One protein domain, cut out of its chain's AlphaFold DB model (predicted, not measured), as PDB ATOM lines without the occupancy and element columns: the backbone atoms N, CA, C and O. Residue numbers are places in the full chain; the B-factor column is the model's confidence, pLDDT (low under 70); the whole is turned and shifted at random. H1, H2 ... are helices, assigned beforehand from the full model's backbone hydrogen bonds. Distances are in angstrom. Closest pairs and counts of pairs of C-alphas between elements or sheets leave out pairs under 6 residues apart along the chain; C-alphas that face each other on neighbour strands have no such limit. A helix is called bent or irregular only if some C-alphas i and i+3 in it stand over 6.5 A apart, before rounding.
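Overview. This is residues 2 to 93 of the 201 residues of the protein "Hypothetical protein" of Haptolina ericina (UniProt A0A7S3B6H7). Two long helices, H1 and H2, form an open V, with a tight turn at its corner, and the far end of H2 bears a small head. The head holds the short helices H3 and H4 and the loop of residues 68 to 79; H1 is a bare arm reaching away from the corner, and the middle of H2 is bare too. The printed part has 92 residues with four named helices, in the order H1, H2, H3, H4, and no named strand; the class is all helix. The whole is extended, with a radius of gyration of the C-alphas of 21.7 A and spans of 55 by 40 by 24 A.

Arrangement. H2, residues 29 to 57, is the longest helix, with a kink of 29 degrees near residue 46. It is neither bent nor irregular, but only just: C-alphas 44 and 47 are 6.4 A apart. H1, residues 2 to 27, is close to H2 but not clearly touching; their closest C-alphas, those of Val 25 and Val 32, are 6.2 A apart. H1 and H2 run opposite ways at a steep tilt of 50 degrees. H4, residues 80 to 89, touches residues 56 to 57 of H2 alone, and the closest C-alphas, those of Cys 57 and Cys 80, are 4.2 A apart. H2 and H4 run opposite ways at a steep tilt of 61 degrees. H3, residues 62 to 67, is close to H2 but not clearly touching, with the C-alphas of Leu 55 and Thr 62 closest at 7.1 A. H2 and H3 run the same way at a steep tilt of 58 degrees. H3 and H4 are apart, and H1 is apart from both. In H1, H3 and H4 every O i to N i+4 pair is within hydrogen-bond range; in H2, 22 of 25 are.

Along the chain. H2 is 41.3 A long, from C-alpha 29 at (2.244, 29.787, -36.474) to C-alpha 57 at (10.406, -2.922, -12.585). H1 is 38.0 A long and begins with C-alpha 2 at (-23.499, 17.023, -10.863). H4 measures 13.3 A and ends with C-alpha 89 at (23.436, 0.927, -13.745). H3 measures 8.7 A.

Size, cuts and confidence. The C-alphas farthest apart, those of Leu 5 and Glu 93, are 58.4 A from each other. Residues 2 to 20 of H1 and 34 to 50 of H2 stand free. The links H1 to H2 and H2 to H3 are tight; H3 to H4 is a long link of 12 residues. The printed part has no cut. Its mean pLDDT is 90.4, and no printed residue is under 70.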
ATOM      1  N   ALA A   2     -24.890  16.537 -10.863       77.62
ATOM      2  CA  ALA A   2     -23.499  17.023 -10.863       77.62
ATOM      3  C   ALA A   2     -22.639  16.570 -12.068       77.62
ATOM      4  O   ALA A   2     -21.885  17.371 -12.611       77.62
ATOM      5  N   ILE A   3     -22.799  15.326 -12.538       83.06
ATOM      6  CA  ILE A   3     -22.032  14.781 -13.678       83.06
ATOM      7  C   ILE A   3     -22.314  15.554 -14.980       83.06
ATOM      8  O   ILE A   3     -21.390  15.888 -15.717       83.06
ATOM      9  N   ASN A   4     -23.578  15.907 -15.240       86.19
ATOM     10  CA  ASN A   4     -23.961  16.652 -16.444       86.19
ATOM     11  C   ASN A   4     -23.450  18.099 -16.409       86.19
ATOM     12  O   ASN A   4     -23.048  18.632 -17.439       86.19
ATOM     13  N   LEU A   5     -23.412  18.714 -15.221       85.94
ATOM     14  CA  LEU A   5     -22.866  20.059 -15.042       85.94
ATOM     15  C   LEU A   5     -21.345  20.082 -15.272       85.94
ATOM     16  O   LEU A   5     -20.839  20.970 -15.954       85.94
ATOM     17  N   ALA A   6     -20.623  19.078 -14.759       83.12
ATOM     18  CA  ALA A   6     -19.184  18.933 -14.976       83.12
ATOM     19  C   ALA A   6     -18.845  18.700 -16.458       83.12
ATOM     20  O   ALA A   6     -17.911  19.307 -16.978       83.12
ATOM     21  N   ARG A   7     -19.643  17.882 -17.156       87.31
ATOM     22  CA  ARG A   7     -19.491  17.631 -18.596       87.31
ATOM     23  C   ARG A   7     -19.715  18.893 -19.432       87.31
ATOM     24  O   ARG A   7     -18.871  19.222 -20.258       87.31
ATOM     25  N   ALA A   8     -20.788  19.639 -19.166       83.19
ATOM     26  CA  ALA A   8     -21.073  20.892 -19.868       83.19
ATOM     27  C   ALA A   8     -19.982  21.955 -19.627       83.19
ATOM     28  O   ALA A   8     -19.568  22.660 -20.548       83.19
ATOM     29  N   ALA A   9     -19.459  22.039 -18.398       82.56
ATOM     30  CA  ALA A   9     -18.344  22.926 -18.074       82.56
ATOM     31  C   ALA A   9     -17.036  22.508 -18.770       82.56
ATOM     32  O   ALA A   9     -16.248  23.369 -19.165       82.56
ATOM     33  N   TYR A  10     -16.803  21.204 -18.940       86.94
ATOM     34  CA  TYR A  10     -15.655  20.677 -19.673       86.94
ATOM     35  C   TYR A  10     -15.740  21.024 -21.165       86.94
ATOM     36  O   TYR A  10     -14.820  21.627 -21.708       86.94
ATOM     37  N   GLU A  11     -16.875  20.753 -21.809       88.75
ATOM     38  CA  GLU A  11     -17.085  21.061 -23.230       88.75
ATOM     39  C   GLU A  11     -16.931  22.562 -23.531       88.75
ATOM     40  O   GLU A  11     -16.254  22.938 -24.490       88.75
ATOM     41  N   SER A  12     -17.456  23.431 -22.657       90.06
ATOM     42  CA  SER A  12     -17.304  24.888 -22.788       90.06
ATOM     43  C   SER A  12     -15.841  25.343 -22.719       90.06
ATOM     44  O   SER A  12     -15.414  26.196 -23.502       90.06
ATOM     45  N   ARG A  13     -15.042  24.752 -21.823       89.81
ATOM     46  CA  ARG A  13     -13.611  25.070 -21.705       89.81
ATOM     47  C   ARG A  13     -12.825  24.611 -22.925       89.81
ATOM     48  O   ARG A  13     -11.958  25.347 -23.386       89.81
ATOM     49  N   HIS A  14     -13.141  23.436 -23.464       88.75
ATOM     50  CA  HIS A  14     -12.476  22.925 -24.661       88.75
ATOM     51  C   HIS A  14     -12.699  23.844 -25.860       88.75
ATOM     52  O   HIS A  14     -11.727  24.230 -26.506       88.75
ATOM     53  N   ALA A  15     -13.943  24.262 -26.110       89.19
ATOM     54  CA  ALA A  15     -14.255  25.189 -27.196       89.19
ATOM     55  C   ALA A  15     -13.473  26.512 -27.071       89.19
ATOM     56  O   ALA A  15     -12.831  26.945 -28.027       89.19
ATOM     57  N   ALA A  16     -13.434  27.103 -25.871       91.06
ATOM     58  CA  ALA A  16     -12.702  28.347 -25.629       91.06
ATOM     59  C   ALA A  16     -11.181  28.204 -25.841       91.06
ATOM     60  O   ALA A  16     -10.537  29.113 -26.369       91.06
ATOM     61  N   ILE A  17     -10.599  27.065 -25.447       90.00
ATOM     62  CA  ILE A  17      -9.175  26.775 -25.656       90.00
ATOM     63  C   ILE A  17      -8.875  26.610 -27.149       90.00
ATOM     64  O   ILE A  17      -7.910  27.199 -27.633       90.00
ATOM     65  N   PHE A  18      -9.700  25.866 -27.890       88.25
ATOM     66  CA  PHE A  18      -9.519  25.697 -29.334       88.25
ATOM     67  C   PHE A  18      -9.575  27.032 -30.078       88.25
ATOM     68  O   PHE A  18      -8.706  27.286 -30.909       88.25
ATOM     69  N   ASP A  19     -10.511  27.918 -29.736       90.12
ATOM     70  CA  ASP A  19     -10.601  29.251 -30.341       90.12
ATOM     71  C   ASP A  19      -9.369  30.118 -30.049       90.12
ATOM     72  O   ASP A  19      -8.893  30.856 -30.918       90.12
ATOM     73  N   LEU A  20      -8.833  30.041 -28.827       89.12
ATOM     74  CA  LEU A  20      -7.609  30.746 -28.449       89.12
ATOM     75  C   LEU A  20      -6.402  30.208 -29.229       89.12
ATOM     76  O   LEU A  20      -5.610  30.992 -29.751       89.12
ATOM     77  N   VAL A  21      -6.280  28.884 -29.337       88.25
ATOM     78  CA  VAL A  21      -5.209  28.222 -30.091       88.25
ATOM     79  C   VAL A  21      -5.321  28.550 -31.578       88.25
ATOM     80  O   VAL A  21      -4.325  28.927 -32.183       88.25
ATOM     81  N   ALA A  22      -6.519  28.499 -32.162       89.56
ATOM     82  CA  ALA A  22      -6.750  28.842 -33.563       89.56
ATOM     83  C   ALA A  22      -6.344  30.293 -33.870       89.56
ATOM     84  O   ALA A  22      -5.675  30.555 -34.872       89.56
ATOM     85  N   LYS A  23      -6.665  31.235 -32.972       91.25
ATOM     86  CA  LYS A  23      -6.183  32.623 -33.060       91.25
ATOM     87  C   LYS A  23      -4.662  32.709 -32.914       91.25
ATOM     88  O   LYS A  23      -4.008  33.398 -33.686       91.25
ATOM     89  N   ALA A  24      -4.065  31.995 -31.963       88.62
ATOM     90  CA  ALA A  24      -2.613  31.993 -31.794       88.62
ATOM     91  C   ALA A  24      -1.880  31.445 -33.037       88.62
ATOM     92  O   ALA A  24      -0.850  31.992 -33.436       88.62
ATOM     93  N   VAL A  25      -2.440  30.416 -33.682       93.50
ATOM     94  CA  VAL A  25      -1.916  29.823 -34.921       93.50
ATOM     95  C   VAL A  25      -1.964  30.818 -36.076       93.50
ATOM     96  O   VAL A  25      -0.988  30.914 -36.816       93.50
ATOM     97  N   SER A  26      -3.048  31.588 -36.223       94.06
ATOM     98  CA  SER A  26      -3.157  32.576 -37.304       94.06
ATOM     99  C   SER A  26      -2.255  33.795 -37.098       94.06
ATOM    100  O   SER A  26      -1.768  34.362 -38.073       94.06
ATOM    101  N   LEU A  27      -1.979  34.177 -35.846       94.69
ATOM    102  CA  LEU A  27      -1.080  35.288 -35.524       94.69
ATOM    103  C   LEU A  27       0.407  34.918 -35.635       94.69
ATOM    104  O   LEU A  27       1.193  35.711 -36.153       94.69
ATOM    105  N   ARG A  28       0.828  33.764 -35.094       94.44
ATOM    106  CA  ARG A  28       2.249  33.364 -35.003       94.44
ATOM    107  C   ARG A  28       2.432  31.839 -35.106       94.44
ATOM    108  O   ARG A  28       2.814  31.200 -34.114       94.44
ATOM    109  N   PRO A  29       2.259  31.244 -36.300       91.25
ATOM    110  CA  PRO A  29       2.244  29.787 -36.474       91.25
ATOM    111  C   PRO A  29       3.567  29.114 -36.081       91.25
ATOM    112  O   PRO A  29       3.556  28.034 -35.495       91.25
ATOM    113  N   ALA A  30       4.708  29.772 -36.319       92.44
ATOM    114  CA  ALA A  30       6.028  29.226 -35.990       92.44
ATOM    115  C   ALA A  30       6.208  28.966 -34.482       92.44
ATOM    116  O   ALA A  30       6.720  27.923 -34.085       92.44
ATOM    117  N   SER A  31       5.741  29.891 -33.634       92.19
ATOM    118  CA  SER A  31       5.833  29.737 -32.176       92.19
ATOM    119  C   SER A  31       4.945  28.609 -31.656       92.19
ATOM    120  O   SER A  31       5.363  27.847 -30.789       92.19
ATOM    121  N   VAL A  32       3.747  28.456 -32.233       92.75
ATOM    122  CA  VAL A  32       2.835  27.366 -31.879       92.75
ATOM    123  C   VAL A  32       3.429  26.025 -32.298       92.75
ATOM    124  O   VAL A  32       3.408  25.093 -31.504       92.75
ATOM    125  N   GLY A  33       4.031  25.940 -33.488       92.00
ATOM    126  CA  GLY A  33       4.728  24.736 -33.945       92.00
ATOM    127  C   GLY A  33       5.858  24.307 -33.004       92.00
ATOM    128  O   GLY A  33       5.931  23.136 -32.641       92.00
ATOM    129  N   LEU A  34       6.683  25.255 -32.540       95.12
ATOM    130  CA  LEU A  34       7.789  24.983 -31.609       95.12
ATOM    131  C   LEU A  34       7.339  24.436 -30.250       95.12
ATOM    132  O   LEU A  34       8.093  23.696 -29.628       95.12
ATOM    133  N   VAL A  35       6.137  24.783 -29.786       93.31
ATOM    134  CA  VAL A  35       5.580  24.266 -28.524       93.31
ATOM    135  C   VAL A  35       4.784  22.982 -28.753       93.31
ATOM    136  O   VAL A  35       4.911  22.031 -27.988       93.31
ATOM    137  N   ALA A  36       3.984  22.919 -29.816       91.25
ATOM    138  CA  ALA A  36       3.155  21.758 -30.122       91.25
ATOM    139  C   ALA A  36       4.000  20.523 -30.463       91.25
ATOM    140  O   ALA A  36       3.687  19.428 -30.008       91.25
ATOM    141  N   PHE A  37       5.090  20.693 -31.214       94.44
ATOM    142  CA  PHE A  37       5.967  19.594 -31.614       94.44
ATOM    143  C   PHE A  37       6.539  18.787 -30.429       94.44
ATOM    144  O   PHE A  37       6.299  17.580 -30.381       94.44
ATOM    145  N   PRO A  38       7.224  19.388 -29.433       96.31
ATOM    146  CA  PRO A  38       7.714  18.637 -28.280       96.31
ATOM    147  C   PRO A  38       6.579  18.076 -27.421       96.31
ATOM    148  O   PRO A  38       6.737  16.997 -26.863       96.31
ATOM    149  N   VAL A  39       5.421  18.744 -27.341       95.50
ATOM    150  CA  VAL A  39       4.251  18.203 -26.628       95.50
ATOM    151  C   VAL A  39       3.745  16.924 -27.294       95.50
ATOM    152  O   VAL A  39       3.484  15.949 -26.595       95.50
ATOM    153  N   LEU A  40       3.651  16.890 -28.625       95.25
ATOM    154  CA  LEU A  40       3.268  15.683 -29.363       95.25
ATOM    155  C   LEU A  40       4.295  14.563 -29.176       95.25
ATOM    156  O   LEU A  40       3.911  13.422 -28.936       95.25
ATOM    157  N   ILE A  41       5.592  14.888 -29.206       97.00
ATOM    158  CA  ILE A  41       6.649  13.912 -28.915       97.00
ATOM    159  C   ILE A  41       6.492  13.359 -27.500       97.00
ATOM    160  O   ILE A  41       6.490  12.146 -27.331       97.00
ATOM    161  N   LEU A  42       6.327  14.210 -26.486       95.62
ATOM    162  CA  LEU A  42       6.143  13.770 -25.101       95.62
ATOM    163  C   LEU A  42       4.859  12.954 -24.923       95.62
ATOM    164  O   LEU A  42       4.850  12.010 -24.141       95.62
ATOM    165  N   LEU A  43       3.796  13.271 -25.663       95.75
ATOM    166  CA  LEU A  43       2.550  12.510 -25.640       95.75
ATOM    167  C   LEU A  43       2.716  11.107 -26.244       95.75
ATOM    168  O   LEU A  43       2.091  10.169 -25.761       95.75
ATOM    169  N   CYS A  44       3.559  10.946 -27.266       96.44
ATOM    170  CA  CYS A  44       3.856   9.642 -27.862       96.44
ATOM    171  C   CYS A  44       4.892   8.850 -27.052       96.44
ATOM    172  O   CYS A  44       4.707   7.668 -26.774       96.44
ATOM    173  N   VAL A  45       5.991   9.499 -26.669       96.94
ATOM    174  CA  VAL A  45       7.131   8.869 -25.991       96.94
ATOM    175  C   VAL A  45       6.844   8.644 -24.510       96.94
ATOM    176  O   VAL A  45       7.349   7.686 -23.943       96.94
ATOM    177  N   GLY A  46       6.015   9.473 -23.875       96.62
ATOM    178  CA  GLY A  46       5.676   9.364 -22.455       96.62
ATOM    179  C   GLY A  46       5.053   8.013 -22.085       96.62
ATOM    180  O   GLY A  46       5.632   7.302 -21.267       96.62
ATOM    181  N   PRO A  47       3.929   7.603 -22.700       95.62
ATOM    182  CA  PRO A  47       3.326   6.295 -22.452       95.62
ATOM    183  C   PRO A  47       4.271   5.137 -22.774       95.62
ATOM    184  O   PRO A  47       4.299   4.154 -22.036       95.62
ATOM    185  N   LEU A  48       5.077   5.267 -23.832       95.06
ATOM    186  CA  LEU A  48       6.076   4.265 -24.202       95.06
ATOM    187  C   LEU A  48       7.166   4.140 -23.126       95.06
ATOM    188  O   LEU A  48       7.508   3.034 -22.716       95.06
ATOM    189  N   ALA A  49       7.666   5.263 -22.612       95.00
ATOM    190  CA  ALA A  49       8.617   5.290 -21.510       95.00
ATOM    191  C   ALA A  49       8.007   4.680 -20.242       95.00
ATOM    192  O   ALA A  49       8.633   3.826 -19.630       95.00
ATOM    193  N   CYS A  50       6.769   5.038 -19.883       95.62
ATOM    194  CA  CYS A  50       6.066   4.439 -18.746       95.62
ATOM    195  C   CYS A  50       5.882   2.923 -18.904       95.62
ATOM    196  O   CYS A  50       6.076   2.182 -17.942       95.62
ATOM    197  N   TYR A  51       5.546   2.458 -20.110       95.94
ATOM    198  CA  TYR A  51       5.448   1.035 -20.426       95.94
ATOM    199  C   TYR A  51       6.786   0.323 -20.196       95.94
ATOM    200  O   TYR A  51       6.840  -0.667 -19.468       95.94
ATOM    201  N   HIS A  52       7.887   0.871 -20.714       94.81
ATOM    202  CA  HIS A  52       9.216   0.308 -20.483       94.81
ATOM    203  C   HIS A  52       9.663   0.396 -19.018       94.81
ATOM    204  O   HIS A  52      10.277  -0.543 -18.525       94.81
ATOM    205  N   CYS A  53       9.323   1.459 -18.287       92.62
ATOM    206  CA  CYS A  53       9.584   1.532 -16.848       92.62
ATOM    207  C   CYS A  53       8.860   0.415 -16.083       92.62
ATOM    208  O   CYS A  53       9.438  -0.168 -15.169       92.62
ATOM    209  N   SER A  54       7.622   0.090 -16.470       94.00
ATOM    210  CA  SER A  54       6.875  -1.031 -15.889       94.00
ATOM    211  C   SER A  54       7.557  -2.371 -16.177       94.00
ATOM    212  O   SER A  54       7.748  -3.168 -15.259       94.00
ATOM    213  N   LEU A  55       7.991  -2.584 -17.423       94.19
ATOM    214  CA  LEU A  55       8.740  -3.777 -17.825       94.19
ATOM    215  C   LEU A  55      10.036  -3.940 -17.020       94.19
ATOM    216  O   LEU A  55      10.291  -5.013 -16.477       94.19
ATOM    217  N   VAL A  56      10.805  -2.860 -16.866       93.94
ATOM    218  CA  VAL A  56      12.037  -2.853 -16.066       93.94
ATOM    219  C   VAL A  56      11.748  -3.183 -14.603       93.94
ATOM    220  O   VAL A  56      12.435  -4.023 -14.037       93.94
ATOM    221  N   CYS A  57      10.719  -2.598 -13.982       92.25
ATOM    222  CA  CYS A  57      10.406  -2.922 -12.585       92.25
ATOM    223  C   CYS A  57       9.959  -4.370 -12.376       92.25
ATOM    224  O   CYS A  57      10.171  -4.896 -11.289       92.25
ATOM    225  N   GLN A  58       9.397  -5.019 -13.396       92.06
ATOM    226  CA  GLN A  58       9.020  -6.436 -13.357       92.06
ATOM    227  C   GLN A  58      10.139  -7.383 -13.826       92.06
ATOM    228  O   GLN A  58       9.911  -8.589 -13.906       92.06
ATOM    229  N   ASN A  59      11.313  -6.844 -14.177       93.94
ATOM    230  CA  ASN A  59      12.401  -7.559 -14.846       93.94
ATOM    231  C   ASN A  59      11.922  -8.402 -16.042       93.94
ATOM    232  O   ASN A  59      12.280  -9.570 -16.191       93.94
ATOM    233  N   LYS A  60      11.035  -7.824 -16.859       93.44
ATOM    234  CA  LYS A  60      10.462  -8.463 -18.047       93.44
ATOM    235  C   LYS A  60      10.929  -7.753 -19.301       93.44
ATOM    236  O   LYS A  60      10.902  -6.527 -19.396       93.44
ATOM    237  N   THR A  61      11.277  -8.518 -20.319       93.19
ATOM    238  CA  THR A  61      11.471  -7.993 -21.669       93.19
ATOM    239  C   THR A  61      10.125  -7.844 -22.383       93.19
ATOM    240  O   THR A  61       9.166  -8.567 -22.114       93.19
ATOM    241  N   THR A  62      10.042  -6.942 -23.367       94.06
ATOM    242  CA  THR A  62       8.844  -6.819 -24.221       94.06
ATOM    243  C   THR A  62       8.494  -8.148 -24.904       94.06
ATOM    244  O   THR A  62       7.323  -8.473 -25.077       94.06
ATOM    245  N   SER A  63       9.506  -8.943 -25.261       93.19
ATOM    246  CA  SER A  63       9.321 -10.270 -25.854       93.19
ATOM    247  C   SER A  63       8.676 -11.262 -24.889       93.19
ATOM    248  O   SER A  63       7.850 -12.064 -25.318       93.19
ATOM    249  N   GLU A  64       9.047 -11.219 -23.611       91.38
ATOM    250  CA  GLU A  64       8.465 -12.075 -22.576       91.38
ATOM    251  C   GLU A  64       7.025 -11.679 -22.273       91.38
ATOM    252  O   GLU A  64       6.189 -12.564 -22.152       91.38
ATOM    253  N   GLU A  65       6.703 -10.384 -22.252       91.62
ATOM    254  CA  GLU A  65       5.322  -9.920 -22.054       91.62
ATOM    255  C   GLU A  65       4.400 -10.328 -23.219       91.62
ATOM    256  O   GLU A  65       3.254 -10.706 -23.010       91.62
ATOM    257  N   ILE A  66       4.892 -10.295 -24.463       91.81
ATOM    258  CA  ILE A  66       4.084 -10.681 -25.636       91.81
ATOM    259  C   ILE A  66       3.905 -12.202 -25.723       91.81
ATOM    260  O   ILE A  66       2.850 -12.677 -26.141       91.81
ATOM    261  N   LYS A  67       4.943 -12.978 -25.391       92.06
ATOM    262  CA  LYS A  67       4.935 -14.442 -25.554       92.06
ATOM    263  C   LYS A  67       4.495 -15.197 -24.302       92.06
ATOM    264  O   LYS A  67       4.178 -16.375 -24.417       92.06
ATOM    265  N   MET A  68       4.518 -14.546 -23.140       88.62
ATOM    266  CA  MET A  68       4.222 -15.116 -21.822       88.62
ATOM    267  C   MET A  68       4.843 -16.514 -21.599       88.62
ATOM    268  O   MET A  68       4.136 -17.445 -21.213       88.62
ATOM    269  N   PRO A  69       6.158 -16.710 -21.842       89.06
ATOM    270  CA  PRO A  69       6.766 -18.043 -21.823       89.06
ATOM    271  C   PRO A  69       6.820 -18.672 -20.423       89.06
ATOM    272  O   PRO A  69       6.914 -19.892 -20.312       89.06
ATOM    273  N   TYR A  70       6.768 -17.856 -19.366       85.75
ATOM    274  CA  TYR A  70       6.917 -18.295 -17.975       85.75
ATOM    275  C   TYR A  70       5.583 -18.429 -17.219       85.75
ATOM    276  O   TYR A  70       5.584 -18.695 -16.023       85.75
ATOM    277  N   GLY A  71       4.437 -18.296 -17.897       86.88
ATOM    278  CA  GLY A  71       3.128 -18.326 -17.242       86.88
ATOM    279  C   GLY A  71       2.824 -17.027 -16.486       86.88
ATOM    280  O   GLY A  71       3.084 -15.944 -17.002       86.88
ATOM    281  N   GLU A  72       2.225 -17.131 -15.296       85.00
ATOM    282  CA  GLU A  72       1.729 -15.975 -14.528       85.00
ATOM    283  C   GLU A  72       2.825 -15.273 -13.703       85.00
ATOM    284  O   GLU A  72       2.779 -14.055 -13.526       85.00
ATOM    285  N   GLU A  73       3.850 -16.008 -13.259       87.25
ATOM    286  CA  GLU A  73       4.912 -15.495 -12.387       87.25
ATOM    287  C   GLU A  73       6.276 -15.518 -13.093       87.25
ATOM    288  O   GLU A  73       6.682 -16.522 -13.677       87.25
ATOM    289  N   ASN A  74       6.989 -14.388 -13.062       86.44
ATOM    290  CA  ASN A  74       8.314 -14.267 -13.664       86.44
ATOM    291  C   ASN A  74       9.381 -14.743 -12.662       86.44
ATOM    292  O   ASN A  74       9.584 -14.058 -11.659       86.44
ATOM    293  N   PRO A  75      10.119 -15.838 -12.928       89.62
ATOM    294  CA  PRO A  75      11.155 -16.324 -12.014       89.62
ATOM    295  C   PRO A  75      12.355 -15.372 -11.888       89.62
ATOM    296  O   PRO A  75      13.180 -15.557 -10.999       89.62
ATOM    297  N   PHE A  76      12.467 -14.375 -12.773       89.69
ATOM    298  CA  PHE A  76      13.519 -13.357 -12.752       89.69
ATOM    299  C   PHE A  76      13.091 -12.055 -12.058       89.69
ATOM    300  O   PHE A  76      13.884 -11.118 -11.989       89.69
ATOM    301  N   ALA A  77      11.845 -11.948 -11.586       87.00
ATOM    302  CA  ALA A  77      11.371 -10.738 -10.925       87.00
ATOM    303  C   ALA A  77      11.878 -10.659  -9.476       87.00
ATOM    304  O   ALA A  77      11.366 -11.350  -8.600       87.00
ATOM    305  N   ASP A  78      12.837  -9.763  -9.230       89.62
ATOM    306  CA  ASP A  78      13.229  -9.317  -7.887       89.62
ATOM    307  C   ASP A  78      12.526  -7.984  -7.528       89.62
ATOM    308  O   ASP A  78      11.548  -7.570  -8.159       89.62
ATOM    309  N   ASP A  79      13.038  -7.261  -6.530       92.69
ATOM    310  CA  ASP A  79      12.580  -5.921  -6.163       92.69
ATOM    311  C   ASP A  79      12.753  -4.908  -7.314       92.69
ATOM    312  O   ASP A  79      13.820  -4.805  -7.919       92.69
ATOM    313  N   CYS A  80      11.756  -4.042  -7.543       89.50
ATOM    314  CA  CYS A  80      11.804  -2.981  -8.574       89.50
ATOM    315  C   CYS A  80      13.047  -2.077  -8.440       89.50
ATOM    316  O   CYS A  80      13.580  -1.631  -9.450       89.50
ATOM    317  N   VAL A  81      13.578  -1.858  -7.228       91.75
ATOM    318  CA  VAL A  81      14.839  -1.110  -7.037       91.75
ATOM    319  C   VAL A  81      16.051  -1.889  -7.556       91.75
ATOM    320  O   VAL A  81      16.917  -1.288  -8.189       91.75
ATOM    321  N   SER A  82      16.108  -3.203  -7.313       91.62
ATOM    322  CA  SER A  82      17.172  -4.077  -7.818       91.62
ATOM    323  C   SER A  82      17.133  -4.129  -9.343       91.62
ATOM    324  O   SER A  82      18.124  -3.804  -9.995       91.62
ATOM    325  N   ASN A  83      15.947  -4.374  -9.907       90.88
ATOM    326  CA  ASN A  83      15.737  -4.465 -11.352       90.88
ATOM    327  C   ASN A  83      16.047  -3.133 -12.055       90.88
ATOM    328  O   ASN A  83      16.696  -3.100 -13.099       90.88
ATOM    329  N   CYS A  84      15.640  -1.998 -11.470       90.25
ATOM    330  CA  CYS A  84      16.008  -0.681 -11.988       90.25
ATOM    331  C   CYS A  84      17.512  -0.419 -11.895       90.25
ATOM    332  O   CYS A  84      18.075   0.178 -12.808       90.25
ATOM    333  N   ASN A  85      18.169  -0.822 -10.806       90.88
ATOM    334  CA  ASN A  85      19.613  -0.659 -10.671       90.88
ATOM    335  C   ASN A  85      20.363  -1.514 -11.699       90.88
ATOM    336  O   ASN A  85      21.324  -1.042 -12.298       90.88
ATOM    337  N   GLU A  86      19.896  -2.729 -11.966       89.62
ATOM    338  CA  GLU A  86      20.431  -3.556 -13.041       89.62
ATOM    339  C   GLU A  86      20.201  -2.892 -14.405       89.62
ATOM    340  O   GLU A  86      21.154  -2.621 -15.121       89.62
ATOM    341  N   ALA A  87      18.980  -2.486 -14.746       88.81
ATOM    342  CA  ALA A  87      18.713  -1.883 -16.053       88.81
ATOM    343  C   ALA A  87      19.403  -0.520 -16.275       88.81
ATOM    344  O   ALA A  87      19.833  -0.217 -17.388       88.81
ATOM    345  N   CYS A  88      19.496   0.331 -15.247       86.94
ATOM    346  CA  CYS A  88      20.043   1.688 -15.368       86.94
ATOM    347  C   CYS A  88      21.544   1.775 -15.077       86.94
ATOM    348  O   CYS A  88      22.200   2.705 -15.550       86.94
ATOM    349  N   CYS A  89      22.074   0.858 -14.270       85.56
ATOM    350  CA  CYS A  89      23.436   0.927 -13.745       85.56
ATOM    351  C   CYS A  89      24.229  -0.359 -14.003       85.56
ATOM    352  O   CYS A  89      25.381  -0.442 -13.556       85.56
ATOM    353  N   ALA A  90      23.676  -1.332 -14.745       80.12
ATOM    354  CA  ALA A  90      24.469  -2.429 -15.280       80.12
ATOM    355  C   ALA A  90      25.669  -1.846 -16.011       80.12
ATOM    356  O   ALA A  90      25.572  -0.964 -16.869       80.12
ATOM    357  N   THR A  91      26.835  -2.355 -15.633       79.25
ATOM    358  CA  THR A  91      28.056  -2.043 -16.354       79.25
ATOM    359  C   THR A  91      27.873  -2.643 -17.736       79.25
ATOM    360  O   THR A  91      27.756  -3.859 -17.848       79.25
ATOM    361  N   PHE A  92      27.771  -1.794 -18.758       74.94
ATOM    362  CA  PHE A  92      27.575  -2.225 -20.137       74.94
ATOM    363  C   PHE A  92      28.672  -3.233 -20.490       74.94
ATOM    364  O   PHE A  92      29.842  -2.855 -20.623       74.94
ATOM    365  N   GLU A  93      28.325  -4.522 -20.558       79.38
ATOM    366  CA  GLU A  93      29.302  -5.531 -20.943       79.38
ATOM    367  C   GLU A  93      29.656  -5.273 -22.402       79.38
ATOM    368  O   GLU A  93      28.784  -5.127 -23.260       79.38
TER     369      GLU A  93